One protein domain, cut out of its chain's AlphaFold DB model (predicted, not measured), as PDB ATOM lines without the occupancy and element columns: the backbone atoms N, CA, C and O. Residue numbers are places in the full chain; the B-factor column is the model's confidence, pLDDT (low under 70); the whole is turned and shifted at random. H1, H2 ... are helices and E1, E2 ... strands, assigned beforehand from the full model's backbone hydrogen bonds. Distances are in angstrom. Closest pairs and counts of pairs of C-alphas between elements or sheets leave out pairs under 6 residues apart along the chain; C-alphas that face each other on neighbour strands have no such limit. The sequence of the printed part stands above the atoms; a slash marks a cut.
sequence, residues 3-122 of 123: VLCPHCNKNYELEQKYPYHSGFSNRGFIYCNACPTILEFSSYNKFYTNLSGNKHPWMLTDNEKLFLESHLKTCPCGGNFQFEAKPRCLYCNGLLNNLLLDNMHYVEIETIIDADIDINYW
ATOM      1  N   VAL A   3     199.691 198.290 195.600       94.75
ATOM      2  CA  VAL A   3     198.715 199.145 194.918       94.75
ATOM      3  C   VAL A   3     197.500 198.307 194.538       94.75
ATOM      4  O   VAL A   3     197.643 197.228 193.965       94.75
ATOM      5  N   LEU A   4     196.302 198.805 194.850       95.50
ATOM      6  CA  LEU A   4     195.026 198.250 194.398       95.50
ATOM      7  C   LEU A   4     194.353 199.261 193.471       95.50
ATOM      8  O   LEU A   4     194.082 200.390 193.877       95.50
ATOM      9  N   CYS A   5     194.075 198.864 192.231       96.50
ATOM     10  CA  CYS A   5     193.395 199.743 191.286       96.50
ATOM     11  C   CYS A   5     191.871 199.727 191.515       96.50
ATOM     12  O   CYS A   5     191.271 198.657 191.396       96.50
ATOM     13  N   PRO A   6     191.214 200.885 191.729       95.94
ATOM     14  CA  PRO A   6     189.760 200.949 191.910       95.94
ATOM     15  C   PRO A   6     188.971 200.737 190.607       95.94
ATOM     16  O   PRO A   6     187.757 200.574 190.647       95.94
ATOM     17  N   HIS A   7     189.639 200.760 189.448       96.75
ATOM     18  CA  HIS A   7     188.992 200.617 188.142       96.75
ATOM     19  C   HIS A   7     188.948 199.167 187.648       96.75
ATOM     20  O   HIS A   7     187.947 198.750 187.077       96.75
ATOM     21  N   CYS A   8     190.027 198.396 187.838       97.44
ATOM     22  CA  CYS A   8     190.122 197.012 187.348       97.44
ATOM     23  C   CYS A   8     190.286 195.963 188.457       97.44
ATOM     24  O   CYS A   8     190.394 194.776 188.152       97.44
ATOM     25  N   ASN A   9     190.336 196.380 189.729       96.12
ATOM     26  CA  ASN A   9     190.510 195.524 190.910       96.12
ATOM     27  C   ASN A   9     191.782 194.658 190.909       96.12
ATOM     28  O   ASN A   9     191.922 193.751 191.730       96.12
ATOM     29  N   LYS A  10     192.736 194.929 190.010       96.94
ATOM     30  CA  LYS A  10     194.054 194.291 190.037       96.94
ATOM     31  C   LYS A  10     194.885 194.871 191.173       96.94
ATOM     32  O   LYS A  10     194.869 196.081 191.415       96.94
ATOM     33  N   ASN A  11     195.628 193.990 191.831       95.12
ATOM     34  CA  ASN A  11     196.660 194.356 192.784       95.12
ATOM     35  C   ASN A  11     198.040 194.074 192.186       95.12
ATOM     36  O   ASN A  11     198.189 193.197 191.337       95.12
ATOM     37  N   TYR A  12     199.022 194.863 192.598       95.00
ATOM     38  CA  TYR A  12     200.422 194.681 192.239       95.00
ATOM     39  C   TYR A  12     201.314 195.349 193.279       95.00
ATOM     40  O   TYR A  12     200.855 196.144 194.107       95.00
ATOM     41  N   GLU A  13     202.592 194.997 193.251       94.38
ATOM     42  CA  GLU A  13     203.600 195.550 194.138       94.38
ATOM     43  C   GLU A  13     204.631 196.329 193.327       94.38
ATOM     44  O   GLU A  13     205.194 195.814 192.369       94.38
ATOM     45  N   LEU A  14     204.841 197.586 193.710       93.19
ATOM     46  CA  LEU A  14     205.929 198.420 193.208       93.19
ATOM     47  C   LEU A  14     207.211 198.121 193.985       93.19
ATOM     48  O   LEU A  14     207.139 197.845 195.187       93.19
ATOM     49  N   GLU A  15     208.366 198.243 193.333       89.44
ATOM     50  CA  GLU A  15     209.677 198.013 193.960       89.44
ATOM     51  C   GLU A  15     209.939 198.979 195.124       89.44
ATOM     52  O   GLU A  15     210.373 198.582 196.210       89.44
ATOM     53  N   GLN A  16     209.589 200.253 194.940       89.94
ATOM     54  CA  GLN A  16     209.647 201.275 195.983       89.94
ATOM     55  C   GLN A  16     208.751 200.932 197.187       89.94
ATOM     56  O   GLN A  16     207.616 200.457 197.058       89.94
ATOM     57  N   LYS A  17     209.242 201.200 198.403       88.88
ATOM     58  CA  LYS A  17     208.488 200.968 199.652       88.88
ATOM     59  C   LYS A  17     207.516 202.100 199.988       88.88
ATOM     60  O   LYS A  17     206.460 201.819 200.546       88.88
ATOM     61  N   TYR A  18     207.863 203.330 199.615       89.44
ATOM     62  CA  TYR A  18     207.097 204.556 199.837       89.44
ATOM     63  C   TYR A  18     207.215 205.454 198.598       89.44
ATOM     64  O   TYR A  18     208.214 205.314 197.891       89.44
ATOM     65  N   PRO A  19     206.256 206.366 198.347       91.69
ATOM     66  CA  PRO A  19     206.410 207.388 197.316       91.69
ATOM     67  C   PRO A  19     207.697 208.199 197.516       91.69
ATOM     68  O   PRO A  19     208.025 208.581 198.643       91.69
ATOM     69  N   TYR A  20     208.415 208.476 196.433       91.56
ATOM     70  CA  TYR A  20     209.613 209.309 196.456       91.56
ATOM     71  C   TYR A  20     209.259 210.781 196.647       91.56
ATOM     72  O   TYR A  20     208.271 211.252 196.099       91.56
ATOM     73  N   HIS A  21     210.088 211.519 197.388       89.19
ATOM     74  CA  HIS A  21     209.901 212.950 197.635       89.19
ATOM     75  C   HIS A  21     210.824 213.781 196.727       89.19
ATOM     76  O   HIS A  21     212.049 213.777 196.885       89.19
ATOM     77  N   SER A  22     210.246 214.551 195.805       83.88
ATOM     78  CA  SER A  22     210.976 215.398 194.848       83.88
ATOM     79  C   SER A  22     211.724 216.546 195.531       83.88
ATOM     80  O   SER A  22     212.904 216.775 195.263       83.88
ATOM     81  N   GLY A  23     211.079 217.191 196.509       76.75
ATOM     82  CA  GLY A  23     211.621 218.340 197.248       76.75
ATOM     83  C   GLY A  23     212.972 218.127 197.950       76.75
ATOM     84  O   GLY A  23     213.713 219.088 198.118       76.75
ATOM     85  N   PHE A  24     213.328 216.889 198.322       76.00
ATOM     86  CA  PHE A  24     214.615 216.570 198.966       76.00
ATOM     87  C   PHE A  24     215.656 215.967 198.010       76.00
ATOM     88  O   PHE A  24     216.812 215.812 198.394       76.00
ATOM     89  N   SER A  25     215.267 215.606 196.784       78.31
ATOM     90  CA  SER A  25     216.100 214.808 195.870       78.31
ATOM     91  C   SER A  25     216.591 215.571 194.639       78.31
ATOM     92  O   SER A  25     217.301 214.993 193.820       78.31
ATOM     93  N   ASN A  26     216.252 216.861 194.501       85.50
ATOM     94  CA  ASN A  26     216.499 217.653 193.286       85.50
ATOM     95  C   ASN A  26     215.959 216.976 192.010       85.50
ATOM     96  O   ASN A  26     216.482 217.204 190.922       85.50
ATOM     97  N   ARG A  27     214.932 216.126 192.133       91.12
ATOM     98  CA  ARG A  27     214.295 215.451 190.999       91.12
ATOM     99  C   ARG A  27     212.984 216.124 190.632       91.12
ATOM    100  O   ARG A  27     212.161 216.395 191.500       91.12
ATOM    101  N   GLY A  28     212.794 216.375 189.348       93.88
ATOM    102  CA  GLY A  28     211.504 216.626 188.730       93.88
ATOM    103  C   GLY A  28     210.881 215.339 188.224       93.88
ATOM    104  O   GLY A  28     211.586 214.400 187.857       93.88
ATOM    105  N   PHE A  29     209.555 215.314 188.213       95.44
ATOM    106  CA  PHE A  29     208.779 214.215 187.663       95.44
ATOM    107  C   PHE A  29     207.534 214.757 186.964       95.44
ATOM    108  O   PHE A  29     206.955 215.754 187.404       95.44
ATOM    109  N   ILE A  30     207.122 214.102 185.883       96.38
ATOM    110  CA  ILE A  30     205.910 214.426 185.130       96.38
ATOM    111  C   ILE A  30     205.281 213.119 184.638       96.38
ATOM    112  O   ILE A  30     205.932 212.319 183.967       96.38
ATOM    113  N   TYR A  31     204.008 212.882 184.952       97.56
ATOM    114  CA  TYR A  31     203.313 211.678 184.486       97.56
ATOM    115  C   TYR A  31     202.792 211.839 183.063       97.56
ATOM    116  O   TYR A  31     202.399 212.927 182.637       97.56
ATOM    117  N   CYS A  32     202.713 210.724 182.341       98.12
ATOM    118  CA  CYS A  32     201.921 210.669 181.126       98.12
ATOM    119  C   CYS A  32     200.425 210.739 181.460       98.12
ATOM    120  O   CYS A  32     199.905 210.028 182.321       98.12
ATOM    121  N   ASN A  33     199.686 211.539 180.702       97.62
ATOM    122  CA  ASN A  33     198.245 211.653 180.853       97.62
ATOM    123  C   ASN A  33     197.452 210.456 180.296       97.62
ATOM    124  O   ASN A  33     196.230 210.461 180.436       97.62
ATOM    125  N   ALA A  34     198.094 209.437 179.712       97.56
ATOM    126  CA  ALA A  34     197.423 208.309 179.051       97.56
ATOM    127  C   ALA A  34     197.881 206.912 179.513       97.56
ATOM    128  O   ALA A  34     197.114 205.958 179.387       97.56
ATOM    129  N   CYS A  35     199.085 206.771 180.069       97.88
ATOM    130  CA  CYS A  35     199.645 205.485 180.503       97.88
ATOM    131  C   CYS A  35     200.398 205.625 181.847       97.88
ATOM    132  O   CYS A  35     200.487 206.731 182.377       97.88
ATOM    133  N   PRO A  36     200.929 204.533 182.425       97.56
ATOM    134  CA  PRO A  36     201.645 204.540 183.707       97.56
ATOM    135  C   PRO A  36     203.062 205.125 183.638       97.56
ATOM    136  O   PRO A  36     203.765 205.124 184.647       97.56
ATOM    137  N   THR A  37     203.505 205.563 182.458       97.94
ATOM    138  CA  THR A  37     204.854 206.080 182.241       97.94
ATOM    139  C   THR A  37     205.063 207.399 182.977       97.94
ATOM    140  O   THR A  37     204.202 208.285 182.958       97.94
ATOM    141  N   ILE A  38     206.240 207.536 183.576       97.06
ATOM    142  CA  ILE A  38     206.719 208.753 184.221       97.06
ATOM    143  C   ILE A  38     207.971 209.255 183.497       97.06
ATOM    144  O   ILE A  38     208.804 208.464 183.055       97.06
ATOM    145  N   LEU A  39     208.070 210.572 183.344       97.19
ATOM    146  CA  LEU A  39     209.267 211.274 182.905       97.19
ATOM    147  C   LEU A  39     209.945 211.873 184.134       97.19
ATOM    148  O   LEU A  39     209.311 212.629 184.868       97.19
ATOM    149  N   GLU A  40     211.217 211.567 184.335       96.19
ATOM    150  CA  GLU A  40     212.041 212.097 185.417       96.19
ATOM    151  C   GLU A  40     213.216 212.894 184.870       96.19
ATOM    152  O   GLU A  40     213.701 212.646 183.768       96.19
ATOM    153  N   PHE A  41     213.666 213.874 185.645       95.50
ATOM    154  CA  PHE A  41     214.820 214.702 185.306       95.50
ATOM    155  C   PHE A  41     215.388 215.375 186.549       95.50
ATOM    156  O   PHE A  41     214.692 215.591 187.539       95.50
ATOM    157  N   SER A  42     216.648 215.781 186.499       93.81
ATOM    158  CA  SER A  42     217.239 216.629 187.525       93.81
ATOM    159  C   SER A  42     216.715 218.059 187.411       93.81
ATOM    160  O   SER A  42     216.689 218.641 186.327       93.81
ATOM    161  N   SER A  43     216.402 218.707 188.537       92.44
ATOM    162  CA  SER A  43     216.118 220.150 188.555       92.44
ATOM    163  C   SER A  43     217.329 221.008 188.161       92.44
ATOM    164  O   SER A  43     217.194 222.218 188.009       92.44
ATOM    165  N   TYR A  44     218.505 220.393 187.994       92.25
ATOM    166  CA  TYR A  44     219.719 221.009 187.455       92.25
ATOM    167  C   TYR A  44     220.028 220.590 186.011       92.25
ATOM    168  O   TYR A  44     221.076 220.958 185.479       92.25
ATOM    169  N   ASN A  45     219.153 219.817 185.364       94.19
ATOM    170  CA  ASN A  45     219.293 219.481 183.954       94.19
ATOM    171  C   ASN A  45     219.352 220.766 183.117       94.19
ATOM    172  O   ASN A  45     218.492 221.631 183.247       94.19
ATOM    173  N   LYS A  46     220.351 220.885 182.238       94.50
ATOM    174  CA  LYS A  46     220.577 222.105 181.445       94.50
ATOM    175  C   LYS A  46     219.395 222.488 180.546       94.50
ATOM    176  O   LYS A  46     219.159 223.669 180.329       94.50
ATOM    177  N   PHE A  47     218.666 221.513 180.001       94.38
ATOM    178  CA  PHE A  47     217.506 221.771 179.147       94.38
ATOM    179  C   PHE A  47     216.345 222.284 179.991       94.38
ATOM    180  O   PHE A  47     215.775 223.330 179.686       94.38
ATOM    181  N   TYR A  48     216.087 221.621 181.118       95.19
ATOM    182  CA  TYR A  48     215.109 222.077 182.094       95.19
ATOM    183  C   TYR A  48     215.420 223.490 182.611       95.19
ATOM    184  O   TYR A  48     214.543 224.353 182.614       95.19
ATOM    185  N   THR A  49     216.654 223.761 183.047       95.19
ATOM    186  CA  THR A  49     217.025 225.060 183.629       95.19
ATOM    187  C   THR A  49     217.011 226.189 182.604       95.19
ATOM    188  O   THR A  49     216.628 227.303 182.965       95.19
ATOM    189  N   ASN A  50     217.331 225.912 181.335       94.88
ATOM    190  CA  ASN A  50     217.182 226.874 180.240       94.88
ATOM    191  C   ASN A  50     215.721 227.304 180.033       94.88
ATOM    192  O   ASN A  50     215.474 228.464 179.717       94.88
ATOM    193  N   LEU A  51     214.763 226.391 180.227       94.12
ATOM    194  CA  LEU A  51     213.330 226.678 180.088       94.12
ATOM    195  C   LEU A  51     212.721 227.295 181.356       94.12
ATOM    196  O   LEU A  51     211.818 228.121 181.269       94.12
ATOM    197  N   SER A  52     213.201 226.899 182.539       93.56
ATOM    198  CA  SER A  52     212.583 227.226 183.836       93.56
ATOM    199  C   SER A  52     213.290 228.325 184.641       93.56
ATOM    200  O   SER A  52     212.781 228.748 185.680       93.56
ATOM    201  N   GLY A  53     214.474 228.778 184.219       92.44
ATOM    202  CA  GLY A  53     215.241 229.807 184.927       92.44
ATOM    203  C   GLY A  53     215.775 229.356 186.293       92.44
ATOM    204  O   GLY A  53     215.759 230.136 187.242       92.44
ATOM    205  N   ASN A  54     216.244 228.106 186.402       88.75
ATOM    206  CA  ASN A  54     216.760 227.480 187.637       88.75
ATOM    207  C   ASN A  54     215.735 227.312 188.777       88.75
ATOM    208  O   ASN A  54     216.116 227.114 189.931       88.75
ATOM    209  N   LYS A  55     214.434 227.385 188.484       92.38
ATOM    210  CA  LYS A  55     213.388 227.082 189.468       92.38
ATOM    211  C   LYS A  55     213.279 225.580 189.674       92.38
ATOM    212  O   LYS A  55     213.425 224.824 188.721       92.38
ATOM    213  N   HIS A  56     212.935 225.124 190.874       91.12
ATOM    214  CA  HIS A  56     212.535 223.726 191.036       91.12
ATOM    215  C   HIS A  56     211.142 223.473 190.425       91.12
ATOM    216  O   HIS A  56     210.321 224.392 190.409       91.12
ATOM    217  N   PRO A  57     210.833 222.243 189.974       91.31
ATOM    218  CA  PRO A  57     209.577 221.942 189.276       91.31
ATOM    219  C   PRO A  57     208.313 222.287 190.076       91.31
ATOM    220  O   PRO A  57     207.338 222.791 189.528       91.31
ATOM    221  N   TRP A  58     208.348 222.098 191.398       87.94
ATOM    222  CA  TRP A  58     207.244 222.436 192.304       87.94
ATOM    223  C   TRP A  58     207.096 223.942 192.590       87.94
ATOM    224  O   TRP A  58     206.178 224.339 193.301       87.94
ATOM    225  N   MET A  59     207.997 224.782 192.071       91.00
ATOM    226  CA  MET A  59     207.950 226.246 192.197       91.00
ATOM    227  C   MET A  59     207.434 226.938 190.928       91.00
ATOM    228  O   MET A  59     207.335 228.166 190.908       91.00
ATOM    229  N   LEU A  60     207.157 226.182 189.862       93.12
ATOM    230  CA  LEU A  60     206.679 226.731 188.597       93.12
ATOM    231  C   LEU A  60     205.236 227.223 188.723       93.12
ATOM    232  O   LEU A  60     204.381 226.560 189.315       93.12
ATOM    233  N   THR A  61     204.964 228.376 188.120       95.31
ATOM    234  CA  THR A  61     203.594 228.850 187.893       95.31
ATOM    235  C   THR A  61     202.900 228.007 186.822       95.31
ATOM    236  O   THR A  61     203.558 227.340 186.026       95.31
ATOM    237  N   ASP A  62     201.571 228.072 186.739       94.94
ATOM    238  CA  ASP A  62     200.820 227.288 185.748       94.94
ATOM    239  C   ASP A  62     201.211 227.623 184.299       94.94
ATOM    240  O   ASP A  62     201.333 226.729 183.465       94.94
ATOM    241  N   ASN A  63     201.513 228.891 184.004       96.38
ATOM    242  CA  ASN A  63     202.004 229.289 182.681       96.38
ATOM    243  C   ASN A  63     203.389 228.699 182.372       96.38
ATOM    244  O   ASN A  63     203.655 228.311 181.238       96.38
ATOM    245  N   GLU A  64     204.271 228.616 183.370       96.44
ATOM    246  CA  GLU A  64     205.605 228.027 183.209       96.44
ATOM    247  C   GLU A  64     205.541 226.509 183.050       96.44
ATOM    248  O   GLU A  64     206.284 225.950 182.246       96.44
ATOM    249  N   LYS A  65     204.618 225.848 183.760       96.50
ATOM    250  CA  LYS A  65     204.323 224.425 183.566       96.50
ATOM    251  C   LYS A  65     203.884 224.153 182.129       96.50
ATOM    252  O   LYS A  65     204.501 223.331 181.466       96.50
ATOM    253  N   LEU A  66     202.885 224.885 181.626       96.38
ATOM    254  CA  LEU A  66     202.392 224.735 180.250       96.38
ATOM    255  C   LEU A  66     203.481 225.013 179.208       96.38
ATOM    256  O   LEU A  66     203.592 224.298 178.212       96.38
ATOM    257  N   PHE A  67     204.303 226.040 179.442       96.56
ATOM    258  CA  PHE A  67     205.441 226.339 178.581       96.56
ATOM    259  C   PHE A  67     206.416 225.159 178.534       96.56
ATOM    260  O   PHE A  67     206.772 224.711 177.446       96.56
ATOM    261  N   LEU A  68     206.789 224.598 179.684       96.25
ATOM    262  CA  LEU A  68     207.670 223.435 179.750       96.25
ATOM    263  C   LEU A  68     207.047 222.209 179.075       96.25
ATOM    264  O   LEU A  68     207.708 221.588 178.252       96.25
ATOM    265  N   GLU A  69     205.780 221.895 179.355       97.00
ATOM    266  CA  GLU A  69     205.050 220.778 178.734       97.00
ATOM    267  C   GLU A  69     205.049 220.863 177.200       97.00
ATOM    268  O   GLU A  69     205.163 219.840 176.528       97.00
ATOM    269  N   SER A  70     204.976 222.073 176.632       96.38
ATOM    270  CA  SER A  70     205.029 222.276 175.176       96.38
ATOM    271  C   SER A  70     206.401 222.003 174.541       96.38
ATOM    272  O   SER A  70     206.473 221.816 173.329       96.38
ATOM    273  N   HIS A  71     207.463 221.938 175.350       96.31
ATOM    274  CA  HIS A  71     208.832 221.591 174.945       96.31
ATOM    275  C   HIS A  71     209.191 220.147 175.321       96.31
ATOM    276  O   HIS A  71     210.361 219.767 175.319       96.31
ATOM    277  N   LEU A  72     208.196 219.327 175.673       96.62
ATOM    278  CA  LEU A  72     208.398 217.907 175.917       96.62
ATOM    279  C   LEU A  72     207.975 217.085 174.708       96.62
ATOM    280  O   LEU A  72     206.918 217.289 174.107       96.62
ATOM    281  N   LYS A  73     208.775 216.069 174.401       97.00
ATOM    282  CA  LYS A  73     208.361 215.017 173.477       97.00
ATOM    283  C   LYS A  73     207.178 214.245 174.052       97.00
ATOM    284  O   LYS A  73     207.126 213.945 175.243       97.00
ATOM    285  N   THR A  74     206.255 213.850 173.180       97.00
ATOM    286  CA  THR A  74     205.136 212.976 173.547       97.00
ATOM    287  C   THR A  74     205.632 211.643 174.109       97.00
ATOM    288  O   THR A  74     206.639 211.091 173.657       97.00
ATOM    289  N   CYS A  75     204.878 211.079 175.046       97.56
ATOM    290  CA  CYS A  75     205.136 209.754 175.596       97.56
ATOM    291  C   CYS A  75     205.096 208.684 174.483       97.56
ATOM    292  O   CYS A  75     204.274 208.804 173.571       97.56
ATOM    293  N   PRO A  76     205.887 207.592 174.560       96.12
ATOM    294  CA  PRO A  76     205.856 206.510 173.564       96.12
ATOM    295  C   PRO A  76     204.480 205.868 173.326       96.12
ATOM    296  O   PRO A  76     204.244 205.295 172.268       96.12
ATOM    297  N   CYS A  77     203.555 205.980 174.285       96.44
ATOM    298  CA  CYS A  77     202.171 205.525 174.139       96.44
ATOM    299  C   CYS A  77     201.290 206.458 173.279       96.44
ATOM    300  O   CYS A  77     200.135 206.129 173.023       96.44
ATOM    301  N   GLY A  78     201.799 207.632 172.882       96.75
ATOM    302  CA  GLY A  78     201.067 208.694 172.185       96.75
ATOM    303  C   GLY A  78     200.429 209.755 173.095       96.75
ATOM    304  O   GLY A  78     199.832 210.701 172.590       96.75
ATOM    305  N   GLY A  79     200.536 209.617 174.421       97.12
ATOM    306  CA  GLY A  79     200.070 210.616 175.390       97.12
ATOM    307  C   GLY A  79     201.054 211.770 175.607       97.12
ATOM    308  O   GLY A  79     202.157 211.783 175.064       97.12
ATOM    309  N   ASN A  80     200.676 212.719 176.464       97.88
ATOM    310  CA  ASN A  80     201.496 213.886 176.807       97.88
ATOM    311  C   ASN A  80     201.947 213.830 178.266       97.88
ATOM    312  O   ASN A  80     201.197 213.365 179.126       97.88
ATOM    313  N   PHE A  81     203.152 214.326 178.540       97.88
ATOM    314  CA  PHE A  81     203.626 214.552 179.903       97.88
ATOM    315  C   PHE A  81     203.036 215.864 180.421       97.88
ATOM    316  O   PHE A  81     203.211 216.897 179.783       97.88
ATOM    317  N   GLN A  82     202.299 215.806 181.533       97.06
ATOM    318  CA  GLN A  82     201.635 216.970 182.130       97.06
ATOM    319  C   GLN A  82     201.871 217.017 183.640       97.06
ATOM    320  O   GLN A  82     201.764 215.993 184.315       97.06
ATOM    321  N   PHE A  83     202.165 218.191 184.194       94.88
ATOM    322  CA  PHE A  83     202.398 218.382 185.629       94.88
ATOM    323  C   PHE A  83     201.176 218.015 186.470       94.88
ATOM    324  O   PHE A  83     201.315 217.498 187.575       94.88
ATOM    325  N   GLU A  84     199.981 218.244 185.929       93.56
ATOM    326  CA  GLU A  84     198.716 217.905 186.586       93.56
ATOM    327  C   GLU A  84     198.284 216.447 186.330       93.56
ATOM    328  O   GLU A  84     197.276 215.988 186.877       93.56
ATOM    329  N   ALA A  85     199.029 215.686 185.512       95.31
ATOM    330  CA  ALA A  85     198.757 214.266 185.333       95.31
ATOM    331  C   ALA A  85     199.047 213.492 186.625       95.31
ATOM    332  O   ALA A  85     199.971 213.781 187.384       95.31
ATOM    333  N   LYS A  86     198.228 212.470 186.871       95.50
ATOM    334  CA  LYS A  86     198.305 211.593 188.043       95.50
ATOM    335  C   LYS A  86     198.794 210.204 187.611       95.50
ATOM    336  O   LYS A  86     198.599 209.838 186.449       95.50
ATOM    337  N   PRO A  87     199.342 209.393 188.533       96.44
ATOM    338  CA  PRO A  87     199.743 208.027 188.222       96.44
ATOM    339  C   PRO A  87     198.570 207.198 187.682       96.44
ATOM    340  O   PRO A  87     197.422 207.362 188.111       96.44
ATOM    341  N   ARG A  88     198.860 206.268 186.769       97.38
ATOM    342  CA  ARG A  88     197.869 205.384 186.136       97.38
ATOM    343  C   ARG A  88     198.184 203.914 186.382       97.38
ATOM    344  O   ARG A  88     199.330 203.527 186.571       97.38
ATOM    345  N   CYS A  89     197.149 203.082 186.393       97.19
ATOM    346  CA  CYS A  89     197.284 201.648 186.613       97.19
ATOM    347  C   CYS A  89     197.983 200.947 185.447       97.19
ATOM    348  O   CYS A  89     197.538 201.088 184.311       97.19
ATOM    349  N   LEU A  90     198.962 200.086 185.744       96.25
ATOM    350  CA  LEU A  90     199.695 199.318 184.729       96.25
ATOM    351  C   LEU A  90     198.861 198.296 183.945       96.25
ATOM    352  O   LEU A  90     199.275 197.839 182.891       96.25
ATOM    353  N   TYR A  91     197.667 197.946 184.430       96.81
ATOM    354  CA  TYR A  91     196.803 196.970 183.759       96.81
ATOM    355  C   TYR A  91     195.675 197.588 182.932       96.81
ATOM    356  O   TYR A  91     195.211 196.962 181.984       96.81
ATOM    357  N   CYS A  92     195.166 198.762 183.313       97.00
ATOM    358  CA  CYS A  92     193.980 199.349 182.672       97.00
ATOM    359  C   CYS A  92     194.105 200.840 182.356       97.00
ATOM    360  O   CYS A  92     193.136 201.437 181.896       97.00
ATOM    361  N   ASN A  93     195.248 201.462 182.656       97.12
ATOM    362  CA  ASN A  93     195.490 202.900 182.534       97.12
ATOM    363  C   ASN A  93     194.533 203.793 183.345       97.12
ATOM    364  O   ASN A  93     194.574 205.015 183.212       97.12
ATOM    365  N   GLY A  94     193.690 203.226 184.213       96.88
ATOM    366  CA  GLY A  94     192.807 203.983 185.101       96.88
ATOM    367  C   GLY A  94     193.597 204.861 186.074       96.88
ATOM    368  O   GLY A  94     194.657 204.453 186.551       96.88
ATOM    369  N   LEU A  95     193.088 206.062 186.361       96.44
ATOM    370  CA  LEU A  95     193.735 207.029 187.254       96.44
ATOM    371  C   LEU A  95     193.813 206.499 188.693       96.44
ATOM    372  O   LEU A  95     192.860 205.929 189.221       96.44
ATOM    373  N   LEU A  96     194.945 206.727 189.356       95.06
ATOM    374  CA  LEU A  96     195.189 206.325 190.742       95.06
ATOM    375  C   LEU A  96     195.194 207.556 191.659       95.06
ATOM    376  O   LEU A  96     196.212 207.911 192.248       95.06
ATOM    377  N   ASN A  97     194.036 208.213 191.778       88.12
ATOM    378  CA  ASN A  97     193.891 209.522 192.438       88.12
ATOM    379  C   ASN A  97     194.381 209.571 193.896       88.12
ATOM    380  O   ASN A  97     194.841 210.618 194.339       88.12
ATOM    381  N   ASN A  98     194.303 208.450 194.617       86.12
ATOM    382  CA  ASN A  98     194.615 208.375 196.049       86.12
ATOM    383  C   ASN A  98     195.982 207.734 196.337       86.12
ATOM    384  O   ASN A  98     196.238 207.328 197.466       86.12
ATOM    385  N   LEU A  99     196.834 207.571 195.318       89.50
ATOM    386  CA  LEU A  99     198.144 206.935 195.485       89.50
ATOM    387  C   LEU A  99     199.220 207.904 196.000       89.50
ATOM    388  O   LEU A  99     200.187 207.469 196.617       89.50
ATOM    389  N   LEU A 100     199.054 209.205 195.748       88.88
ATOM    390  CA  LEU A 100     199.997 210.249 196.149       88.88
ATOM    391  C   LEU A 100     199.454 211.040 197.342       88.88
ATOM    392  O   LEU A 100     198.254 211.291 197.426       88.88
ATOM    393  N   LEU A 101     200.355 211.444 198.240       81.25
ATOM    394  CA  LEU A 101     200.027 212.249 199.423       81.25
ATOM    395  C   LEU A 101     199.866 213.738 199.083       81.25
ATOM    396  O   LEU A 101     199.035 214.422 199.674       81.25
ATOM    397  N   ASP A 102     200.655 214.226 198.128       84.12
ATOM    398  CA  ASP A 102     200.698 215.614 197.672       84.12
ATOM    399  C   ASP A 102     201.293 215.683 196.246       84.12
ATOM    400  O   ASP A 102     201.441 214.660 195.573       84.12
ATOM    401  N   ASN A 103     201.629 216.891 195.783       82.88
ATOM    402  CA  ASN A 103     202.210 217.140 194.458       82.88
ATOM    403  C   ASN A 103     203.754 217.121 194.442       82.88
ATOM    404  O   ASN A 103     204.364 217.419 193.418       82.88
ATOM    405  N   MET A 104     204.400 216.815 195.568       86.50
ATOM    406  CA  MET A 104     205.853 216.641 195.689       86.50
ATOM    407  C   MET A 104     206.249 215.167 195.834       86.50
ATOM    408  O   MET A 104     207.433 214.840 195.756       86.50
ATOM    409  N   HIS A 105     205.281 214.272 196.007       91.94
ATOM    410  CA  HIS A 105     205.508 212.838 196.002       91.94
ATOM    411  C   HIS A 105     205.194 212.214 194.646       91.94
ATOM    412  O   HIS A 105     204.206 212.558 193.998       91.94
ATOM    413  N   TYR A 106     206.006 211.242 194.245       93.62
ATOM    414  CA  TYR A 106     205.783 210.474 193.029       93.62
ATOM    415  C   TYR A 106     206.051 208.988 193.225       93.62
ATOM    416  O   TYR A 106     206.581 208.552 194.245       93.62
ATOM    417  N   VAL A 107     205.600 208.208 192.251       94.94
ATOM    418  CA  VAL A 107     205.666 206.760 192.242       94.94
ATOM    419  C   VAL A 107     206.069 206.284 190.855       94.94
ATOM    420  O   VAL A 107     205.437 206.618 189.857       94.94
ATOM    421  N   GLU A 108     207.082 205.438 190.805       95.38
ATOM    422  CA  GLU A 108     207.466 204.715 189.600       95.38
ATOM    423  C   GLU A 108     206.588 203.459 189.480       95.38
ATOM    424  O   GLU A 108     206.584 202.613 190.381       95.38
ATOM    425  N   ILE A 109     205.767 203.372 188.423       93.31
ATOM    426  CA  ILE A 109     204.813 202.262 188.237       93.31
ATOM    427  C   ILE A 109     205.311 201.226 187.233       93.31
ATOM    428  O   ILE A 109     205.229 200.032 187.508       93.31
ATOM    429  N   GLU A 110     205.762 201.668 186.063       90.94
ATOM    430  CA  GLU A 110     206.160 200.762 184.984       90.94
ATOM    431  C   GLU A 110     207.381 201.306 184.247       90.94
ATOM    432  O   GLU A 110     208.501 200.882 184.501       90.94
ATOM    433  N   THR A 111     207.169 202.257 183.337       94.50
ATOM    434  CA  THR A 111     208.249 202.822 182.528       94.50
ATOM    435  C   THR A 111     208.690 204.149 183.121       94.50
ATOM    436  O   THR A 111     207.871 205.055 183.279       94.50
ATOM    437  N   ILE A 112     209.987 204.254 183.394       96.00
ATOM    438  CA  ILE A 112     210.651 205.472 183.854       96.00
ATOM    439  C   ILE A 112     211.514 205.964 182.700       96.00
ATOM    440  O   ILE A 112     212.392 205.245 182.222       96.00
ATOM    441  N   ILE A 113     211.237 207.169 182.220       96.88
ATOM    442  CA  ILE A 113     212.063 207.834 181.217       96.88
ATOM    443  C   ILE A 113     212.926 208.849 181.950       96.88
ATOM    444  O   ILE A 113     212.406 209.812 182.504       96.88
ATOM    445  N   ASP A 114     214.236 208.637 181.925       96.06
ATOM    446  CA  ASP A 114     215.211 209.572 182.475       96.06
ATOM    447  C   ASP A 114     215.631 210.577 181.388       96.06
ATOM    448  O   ASP A 114     216.393 210.247 180.474       96.06
ATOM    449  N   ALA A 115     215.124 211.807 181.479       95.19
ATOM    450  CA  ALA A 115     215.411 212.888 180.536       95.19
ATOM    451  C   ALA A 115     216.761 213.588 180.794       95.19
ATOM    452  O   ALA A 115     217.116 214.528 180.072       95.19
ATOM    453  N   ASP A 116     217.523 213.153 181.804       92.75
ATOM    454  CA  ASP A 116     218.943 213.491 181.929       92.75
ATOM    455  C   ASP A 116     219.795 212.604 181.011       92.75
ATOM    456  O   ASP A 116     220.814 213.065 180.488       92.75
ATOM    457  N   ILE A 117     219.361 211.360 180.778       92.81
ATOM    458  CA  ILE A 117     220.031 210.394 179.896       92.81
ATOM    459  C   ILE A 117     219.518 210.525 178.456       92.81
ATOM    460  O   ILE A 117     220.319 210.682 177.531       92.81
ATOM    461  N   ASP A 118     218.200 210.484 178.247       92.31
ATOM    462  CA  ASP A 118     217.590 210.657 176.925       92.31
ATOM    463  C   ASP A 118     217.175 212.113 176.702       92.31
ATOM    464  O   ASP A 118     216.020 212.518 176.863       92.31
ATOM    465  N   ILE A 119     218.155 212.911 176.290       88.94
ATOM    466  CA  ILE A 119     217.988 214.348 176.058       88.94
ATOM    467  C   ILE A 119     216.959 214.686 174.969       88.94
ATOM    468  O   ILE A 119     216.515 215.826 174.903       88.94
ATOM    469  N   ASN A 120     216.554 213.723 174.131       91.56
ATOM    470  CA  ASN A 120     215.595 213.949 173.045       91.56
ATOM    471  C   ASN A 120     214.153 214.132 173.541       91.56
ATOM    472  O   ASN A 120     213.249 214.341 172.728       91.56
ATOM    473  N   TYR A 121     213.915 213.995 174.848       92.31
ATOM    474  CA  TYR A 121     212.631 214.328 175.454       92.31
ATOM    475  C   TYR A 121     212.428 215.830 175.663       92.31
ATOM    476  O   TYR A 121     211.290 216.235 175.882       92.31
ATOM    477  N   TRP A 122     213.483 216.636 175.516       92.00
ATOM    478  CA  TRP A 122     213.413 218.093 175.434       92.00
ATOM    479  C   TRP A 122     213.461 218.513 173.955       92.00
ATOM    480  O   TRP A 122     214.389 218.120 173.245       92.00
TER     481      TRP A 122
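What this domain is: This is residues 3 to 122 of the 123 residues of an uncharacterized protein of uncultured bacterium (UniProt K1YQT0). Little regular structure: a loop-rich body round a small sheet, E2 - E3 = E4, with helices H2 and H3 at one end and E1 at the other. Of 120 printed residues, 37 are in named elements, E1 H1 E2 E3 H2 H3 E4, class mixed. The sheet is mixed; the whole is compact, radius of gyration of the C-alphas 13.9 A, spans 42 by 30 by 26 A.

Where its parts are: E1 is residues 11 to 13, from C-alpha 11 at (196.660, 194.356, 192.784). H1 is 22 to 25, E2 27 to 32 (16.5 A), E3 38 to 42 (13.6 A), H2 46 to 52, H3 62 to 70 (12.4 A). E4, 112 to 114, ends at C-alpha 114 (215.211, 209.572, 182.475).

How they stand to each other: E2 and E3 form an antiparallel hairpin, N 28 and O 41 2.7 A apart. E3 and E4 are parallel, N 40 and O 113 2.8 A apart; with H2 and H3 between, they make a strand-helix-strand unit, crossover left-handed. H2 only grazes the sheet, with residues 47 to 49. H2 and H3, a helical hairpin, touch, closest C-alphas Leu 51 and Leu 68, 6.5 A. In both, every O i to N i+4 pair is within hydrogen-bond range; H1 is too short for one. E1 pairs with no named strand.

The domain as a whole: The printed part has no cut. The link H3 to E4, 41 residues, is long. No printed residue is under 70.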